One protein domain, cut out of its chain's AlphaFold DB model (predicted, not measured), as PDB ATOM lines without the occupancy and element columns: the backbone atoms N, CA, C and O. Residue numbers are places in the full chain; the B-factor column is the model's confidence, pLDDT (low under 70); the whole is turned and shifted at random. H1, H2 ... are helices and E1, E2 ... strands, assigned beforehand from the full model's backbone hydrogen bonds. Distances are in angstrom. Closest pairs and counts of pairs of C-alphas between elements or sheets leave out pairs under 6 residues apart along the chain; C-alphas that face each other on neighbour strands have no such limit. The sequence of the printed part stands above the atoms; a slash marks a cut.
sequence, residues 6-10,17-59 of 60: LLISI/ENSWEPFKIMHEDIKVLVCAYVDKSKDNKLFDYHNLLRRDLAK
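This is residues 6 to 10 and 17 to 59 of the 60 residues of an uncharacterized protein of Phytophthora parasitica CJ01A1 (UniProt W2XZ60). What is the overall shape? The model is elongated: a short two-stranded ribbon, E1 beside E2, lies at one end, and a helical hairpin, H2 with H3, makes most of the rest, with H3 on the side far from the ribbon. The short helix H1 joins the ribbon to this hairpin, and the centres of H1, H2 and H3 make a triangle; the turn of the hairpin, residues 40 to 45, sticks out. What is it built of? The printed part has 48 residues, with two named strands and three named helices in the order E1, E2, H1, H2, H3; the sheet has the order E1 - E2 and is antiparallel, and the class is mostly helix. Is it compact? It is compact, with a radius of gyration of the C-alphas of 10.8 A, and its C-alphas span 35 by 22 by 16 A along their three main axes.

How do the strands pair? E1, residues 6 to 8, and E2, residues 19 to 22, are antiparallel neighbours, with 138 degrees between their N-to-C directions, and the C-alphas of Leu 7 and Trp 20 face each other at 4.5 A. N of Leu 6 and O of Glu 21 are within hydrogen-bond range at 2.8 A, and so are N of Ile 8 and O of Ser 19 at 2.9 A. What follows the sheet? H1, residues 23 to 29, comes after E2 by a tight link with no residue between them, and the closest C-alphas of E1 and H1 are those of Leu 6 and Phe 23, 5.8 A apart. H1 and H2, residues 31 to 41, touch only at the corner by their link, and only just, with 3 pairs of C-alphas within 8 A, the closest being those of His 27 and Val 34 at 5.8 A. They run opposite ways at a steep tilt of 41 degrees. Where does the longest helix stand? H3, residues 44 to 57, forms a helical hairpin with H2: they touch, H3 with residues 46 to 50 alone, and run opposite ways at a shallow tilt of 25 degrees, the closest C-alphas being those of Val 38 and Phe 47, 6.0 A apart. H1 and H3 are close but not clearly touching, with Lys 24 and Leu 53 the closest at 7.7 A between C-alphas, and they run the same way at a steep tilt of 54 degrees. H2 and H3 are both apart from E1 and E2. Are the helix backbones well formed? In H1, H2 and H3 every O i to N i+4 pair is within hydrogen-bond range.

Where are the strands? E1 begins at C-alpha 6, at (345.631, 212.980, 316.536), and is 5.9 A long from first to last C-alpha; E2 runs from Ser 19 to Pro 22 over 9.7 A. Where are the helices? H1 runs from Phe 23 to Asp 29 over 9.9 A, and H2 from Lys 31, with its C-alpha at (340.054, 202.502, 312.816), to Ser 41 over 15.3 A. H3 runs from Asn 44 over 20.1 A to Leu 57, with its C-alpha at (347.741, 199.868, 303.270).

How large is it? The two C-alphas farthest apart are those of Glu 17 and Lys 59, 35.4 A. Is the printed part cut? Residues 11 to 16 are not printed, and C-alphas 10 and 17 are 7.5 A apart across this cut, which falls in the link from E1 to E2. How long are the other links? The links from E2 to H1, H1 to H2 and H2 to H3 are tight. How confident is the model? The mean pLDDT of the printed part is 92.8, and one residue, Lys 59, is under 70.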
ATOM      1  N   LEU A   6     346.953 212.780 315.959       94.75
ATOM      2  CA  LEU A   6     345.631 212.980 316.536       94.75
ATOM      3  C   LEU A   6     345.785 213.288 318.019       94.75
ATOM      4  O   LEU A   6     346.496 212.575 318.719       94.75
ATOM      5  N   LEU A   7     345.090 214.314 318.500       96.25
ATOM      6  CA  LEU A   7     344.955 214.540 319.932       96.25
ATOM      7  C   LEU A   7     343.896 213.579 320.477       96.25
ATOM      8  O   LEU A   7     342.714 213.706 320.141       96.25
ATOM      9  N   ILE A   8     344.318 212.616 321.288       95.94
ATOM     10  CA  ILE A   8     343.467 211.557 321.825       95.94
ATOM     11  C   ILE A   8     343.118 211.863 323.275       95.94
ATOM     12  O   ILE A   8     343.992 212.116 324.097       95.94
ATOM     13  N   SER A   9     341.827 211.795 323.585       95.56
ATOM     14  CA  SER A   9     341.338 211.699 324.956       95.56
ATOM     15  C   SER A   9     341.118 210.241 325.323       95.56
ATOM     16  O   SER A   9     340.452 209.519 324.576       95.56
ATOM     17  N   ILE A  10     341.630 209.824 326.477       91.94
ATOM     18  CA  ILE A  10     341.523 208.443 326.946       91.94
ATOM     19  C   ILE A  10     340.342 208.332 327.908       91.94
ATOM     20  O   ILE A  10     340.199 209.120 328.843       91.94
ATOM     21  N   GLU A  17     346.033 214.332 330.457       95.81
ATOM     22  CA  GLU A  17     346.581 213.063 330.003       95.81
ATOM     23  C   GLU A  17     346.318 212.835 328.513       95.81
ATOM     24  O   GLU A  17     346.726 211.811 327.968       95.81
ATOM     25  N   ASN A  18     345.656 213.782 327.840       96.56
ATOM     26  CA  ASN A  18     345.501 213.734 326.397       96.56
ATOM     27  C   ASN A  18     346.878 213.744 325.722       96.56
ATOM     28  O   ASN A  18     347.728 214.585 326.025       96.56
ATOM     29  N   SER A  19     347.069 212.855 324.755       95.19
ATOM     30  CA  SER A  19     348.330 212.709 324.035       95.19
ATOM     31  C   SER A  19     348.157 212.946 322.539       95.19
ATOM     32  O   SER A  19     347.091 212.713 321.963       95.19
ATOM     33  N   TRP A  20     349.219 213.448 321.909       96.00
ATOM     34  CA  TRP A  20     349.338 213.457 320.457       96.00
ATOM     35  C   TRP A  20     349.857 212.097 320.015       96.00
ATOM     36  O   TRP A  20     350.978 211.723 320.350       96.00
ATOM     37  N   GLU A  21     349.028 211.365 319.282       95.00
ATOM     38  CA  GLU A  21     349.333 210.017 318.821       95.00
ATOM     39  C   GLU A  21     349.486 209.975 317.299       95.00
ATOM     40  O   GLU A  21     348.715 210.629 316.581       95.00
ATOM     41  N   PRO A  22     350.418 209.169 316.757       94.62
ATOM     42  CA  PRO A  22     350.589 209.048 315.316       94.62
ATOM     43  C   PRO A  22     349.316 208.535 314.636       94.62
ATOM     44  O   PRO A  22     348.806 207.457 314.954       94.62
ATOM     45  N   PHE A  23     348.835 209.263 313.622       94.44
ATOM     46  CA  PHE A  23     347.589 208.935 312.921       94.44
ATOM     47  C   PHE A  23     347.601 207.511 312.362       94.44
ATOM     48  O   PHE A  23     346.585 206.823 312.402       94.44
ATOM     49  N   LYS A  24     348.747 207.058 311.837       92.88
ATOM     50  CA  LYS A  24     348.877 205.717 311.258       92.88
ATOM     51  C   LYS A  24     348.613 204.622 312.294       92.88
ATOM     52  O   LYS A  24     347.834 203.721 312.007       92.88
ATOM     53  N   ILE A  25     349.213 204.743 313.480       93.38
ATOM     54  CA  ILE A  25     349.039 203.779 314.574       93.38
ATOM     55  C   ILE A  25     347.573 203.783 315.019       93.38
ATOM     56  O   ILE A  25     346.927 202.743 315.036       93.38
ATOM     57  N   MET A  26     346.991 204.965 315.242       94.56
ATOM     58  CA  MET A  26     345.585 205.071 315.650       94.56
ATOM     59  C   MET A  26     344.615 204.539 314.588       94.56
ATOM     60  O   MET A  26     343.589 203.944 314.915       94.56
ATOM     61  N   HIS A  27     344.913 204.726 313.302       93.94
ATOM     62  CA  HIS A  27     344.102 204.171 312.222       93.94
ATOM     63  C   HIS A  27     344.144 202.630 312.198       93.94
ATOM     64  O   HIS A  27     343.164 202.011 311.782       93.94
ATOM     65  N   GLU A  28     345.244 202.010 312.625       93.19
ATOM     66  CA  GLU A  28     345.367 200.553 312.766       93.19
ATOM     67  C   GLU A  28     344.638 200.050 314.026       93.19
ATOM     68  O   GLU A  28     343.815 199.138 313.918       93.19
ATOM     69  N   ASP A  29     344.838 200.702 315.175       94.56
ATOM     70  CA  ASP A  29     344.313 200.258 316.476       94.56
ATOM     71  C   ASP A  29     342.816 200.555 316.680       94.56
ATOM     72  O   ASP A  29     342.059 199.717 317.173       94.56
ATOM     73  N   ILE A  30     342.360 201.752 316.290       94.25
ATOM     74  CA  ILE A  30     341.002 202.269 316.553       94.25
ATOM     75  C   ILE A  30     340.338 202.831 315.289       94.25
ATOM     76  O   ILE A  30     339.634 203.846 315.309       94.25
ATOM     77  N   LYS A  31     340.513 202.125 314.166       94.62
ATOM     78  CA  LYS A  31     340.054 202.502 312.816       94.62
ATOM     79  C   LYS A  31     338.666 203.144 312.746       94.62
ATOM     80  O   LYS A  31     338.486 204.143 312.055       94.62
ATOM     81  N   VAL A  32     337.673 202.565 313.425       96.12
ATOM     82  CA  VAL A  32     336.279 203.044 313.374       96.12
ATOM     83  C   VAL A  32     336.159 204.463 313.934       96.12
ATOM     84  O   VAL A  32     335.500 205.304 313.321       96.12
ATOM     85  N   LEU A  33     336.826 204.747 315.056       96.31
ATOM     86  CA  LEU A  33     336.821 206.071 315.677       96.31
ATOM     87  C   LEU A  33     337.569 207.087 314.813       96.31
ATOM     88  O   LEU A  33     337.074 208.193 314.606       96.31
ATOM     89  N   VAL A  34     338.709 206.688 314.242       95.75
ATOM     90  CA  VAL A  34     339.489 207.546 313.339       95.75
ATOM     91  C   VAL A  34     338.694 207.896 312.083       95.75
ATOM     92  O   VAL A  34     338.592 209.073 311.747       95.75
ATOM     93  N   CYS A  35     338.066 206.922 311.415       95.25
ATOM     94  CA  CYS A  35     337.215 207.193 310.252       95.25
ATOM     95  C   CYS A  35     336.071 208.157 310.607       95.25
ATOM     96  O   CYS A  35     335.872 209.152 309.915       95.25
ATOM     97  N   ALA A  36     335.375 207.917 311.723       96.81
ATOM     98  CA  ALA A  36     334.286 208.785 312.163       96.81
ATOM     99  C   ALA A  36     334.755 210.210 312.508       96.81
ATOM    100  O   ALA A  36     334.015 211.169 312.286       96.81
ATOM    101  N   TYR A  37     335.964 210.360 313.057       96.25
ATOM    102  CA  TYR A  37     336.568 211.664 313.319       96.25
ATOM    103  C   TYR A  37     336.880 212.410 312.019       96.25
ATOM    104  O   TYR A  37     336.478 213.563 311.870       96.25
ATOM    105  N   VAL A  38     337.529 211.743 311.058       96.00
ATOM    106  CA  VAL A  38     337.872 212.322 309.750       96.00
ATOM    107  C   VAL A  38     336.619 212.789 309.002       96.00
ATOM    108  O   VAL A  38     336.603 213.899 308.478       96.00
ATOM    109  N   ASP A  39     335.544 211.998 309.014       95.12
ATOM    110  CA  ASP A  39     334.284 212.363 308.353       95.12
ATOM    111  C   ASP A  39     333.619 213.601 308.989       95.12
ATOM    112  O   ASP A  39     332.929 214.370 308.316       95.12
ATOM    113  N   LYS A  40     333.825 213.818 310.296       96.50
ATOM    114  CA  LYS A  40     333.229 214.931 311.054       96.50
ATOM    115  C   LYS A  40     334.088 216.193 311.089       96.50
ATOM    116  O   LYS A  40     333.526 217.274 311.269       96.50
ATOM    117  N   SER A  41     335.409 216.083 310.944       94.88
ATOM    118  CA  SER A  41     336.346 217.200 311.137       94.88
ATOM    119  C   SER A  41     336.175 218.323 310.111       94.88
ATOM    120  O   SER A  41     336.541 219.463 310.389       94.88
ATOM    121  N   LYS A  42     335.605 218.014 308.933       93.44
ATOM    122  CA  LYS A  42     335.537 218.918 307.769       93.44
ATOM    123  C   LYS A  42     336.917 219.462 307.357       93.44
ATOM    124  O   LYS A  42     337.005 220.527 306.750       93.44
ATOM    125  N   ASP A  43     337.984 218.729 307.679       94.69
ATOM    126  CA  ASP A  43     339.355 219.049 307.290       94.69
ATOM    127  C   ASP A  43     339.724 218.277 306.017       94.69
ATOM    128  O   ASP A  43     339.987 217.073 306.043       94.69
ATOM    129  N   ASN A  44     339.758 218.990 304.888       94.81
ATOM    130  CA  ASN A  44     340.074 218.401 303.587       94.81
ATOM    131  C   ASN A  44     341.489 217.804 303.539       94.81
ATOM    132  O   ASN A  44     341.690 216.777 302.900       94.81
ATOM    133  N   LYS A  45     342.470 218.407 304.229       93.81
ATOM    134  CA  LYS A  45     343.849 217.897 304.215       93.81
ATOM    135  C   LYS A  45     343.947 216.583 304.980       93.81
ATOM    136  O   LYS A  45     344.603 215.651 304.515       93.81
ATOM    137  N   LEU A  46     343.264 216.502 306.122       93.56
ATOM    138  CA  LEU A  46     343.167 215.268 306.896       93.56
ATOM    139  C   LEU A  46     342.429 214.175 306.111       93.56
ATOM    140  O   LEU A  46     342.866 213.025 306.091       93.56
ATOM    141  N   PHE A  47     341.338 214.536 305.432       94.94
ATOM    142  CA  PHE A  47     340.578 213.619 304.585       94.94
ATOM    143  C   PHE A  47     341.428 213.053 303.438       94.94
ATOM    144  O   PHE A  47     341.453 211.838 303.219       94.94
ATOM    145  N   ASP A  48     342.175 213.908 302.739       94.31
ATOM    146  CA  ASP A  48     343.069 213.498 301.654       94.31
ATOM    147  C   ASP A  48     344.197 212.587 302.158       94.31
ATOM    148  O   ASP A  48     344.477 211.548 301.551       94.31
ATOM    149  N   TYR A  49     344.798 212.922 303.305       93.12
ATOM    150  CA  TYR A  49     345.825 212.097 303.943       93.12
ATOM    151  C   TYR A  49     345.292 210.712 304.344       93.12
ATOM    152  O   TYR A  49     345.908 209.694 304.022       93.12
ATOM    153  N   HIS A  50     344.115 210.650 304.972       94.12
ATOM    154  CA  HIS A  50     343.462 209.393 305.348       94.12
ATOM    155  C   HIS A  50     343.191 208.496 304.127       94.12
ATOM    156  O   HIS A  50     343.425 207.285 304.174       94.12
ATOM    157  N   ASN A  51     342.760 209.078 303.003       93.12
ATOM    158  CA  ASN A  51     342.545 208.332 301.762       93.12
ATOM    159  C   ASN A  51     343.846 207.825 301.131       93.12
ATOM    160  O   ASN A  51     343.862 206.711 300.600       93.12
ATOM    161  N   LEU A  52     344.926 208.609 301.186       92.12
ATOM    162  CA  LEU A  52     346.247 208.168 300.740       92.12
ATOM    163  C   LEU A  52     346.728 206.974 301.574       92.12
ATOM    164  O   LEU A  52     347.049 205.929 301.011       92.12
ATOM    165  N   LEU A  53     346.665 207.091 302.904       90.12
ATOM    166  CA  LEU A  53     347.062 206.031 303.829       90.12
ATOM    167  C   LEU A  53     346.292 204.728 303.566       90.12
ATOM    168  O   LEU A  53     346.890 203.660 303.458       90.12
ATOM    169  N   ARG A  54     344.966 204.808 303.394       89.19
ATOM    170  CA  ARG A  54     344.127 203.637 303.088       89.19
ATOM    171  C   ARG A  54     344.508 202.951 301.779       89.19
ATOM    172  O   ARG A  54     344.409 201.730 301.693       89.19
ATOM    173  N   ARG A  55     344.909 203.716 300.760       87.56
ATOM    174  CA  ARG A  55     345.359 203.160 299.475       87.56
ATOM    175  C   ARG A  55     346.692 202.445 299.607       87.56
ATOM    176  O   ARG A  55     346.871 201.424 298.958       87.56
ATOM    177  N   ASP A  56     347.606 202.970 300.412       83.50
ATOM    178  CA  ASP A  56     348.924 202.364 300.590       83.50
ATOM    179  C   ASP A  56     348.866 201.105 301.458       83.50
ATOM    180  O   ASP A  56     349.508 200.116 301.118       83.50
ATOM    181  N   LEU A  57     348.009 201.079 302.485       76.69
ATOM    182  CA  LEU A  57     347.741 199.868 303.270       76.69
ATOM    183  C   LEU A  57     347.069 198.751 302.450       76.69
ATOM    184  O   LEU A  57     347.268 197.585 302.747       76.69
ATOM    185  N   ALA A  58     346.282 199.085 301.421       74.88
ATOM    186  CA  ALA A  58     345.600 198.100 300.572       74.88
ATOM    187  C   ALA A  58     346.495 197.465 299.487       74.88
ATOM    188  O   ALA A  58     346.039 196.584 298.762       74.88
ATOM    189  N   LYS A  59     347.734 197.948 299.325       69.12
ATOM    190  CA  LYS A  59     348.720 197.409 298.370       69.12
ATOM    191  C   LYS A  59     349.657 196.367 298.995       69.12
ATOM    192  O   LYS A  59     350.500 195.833 298.274       69.12
TER     193      LYS A  59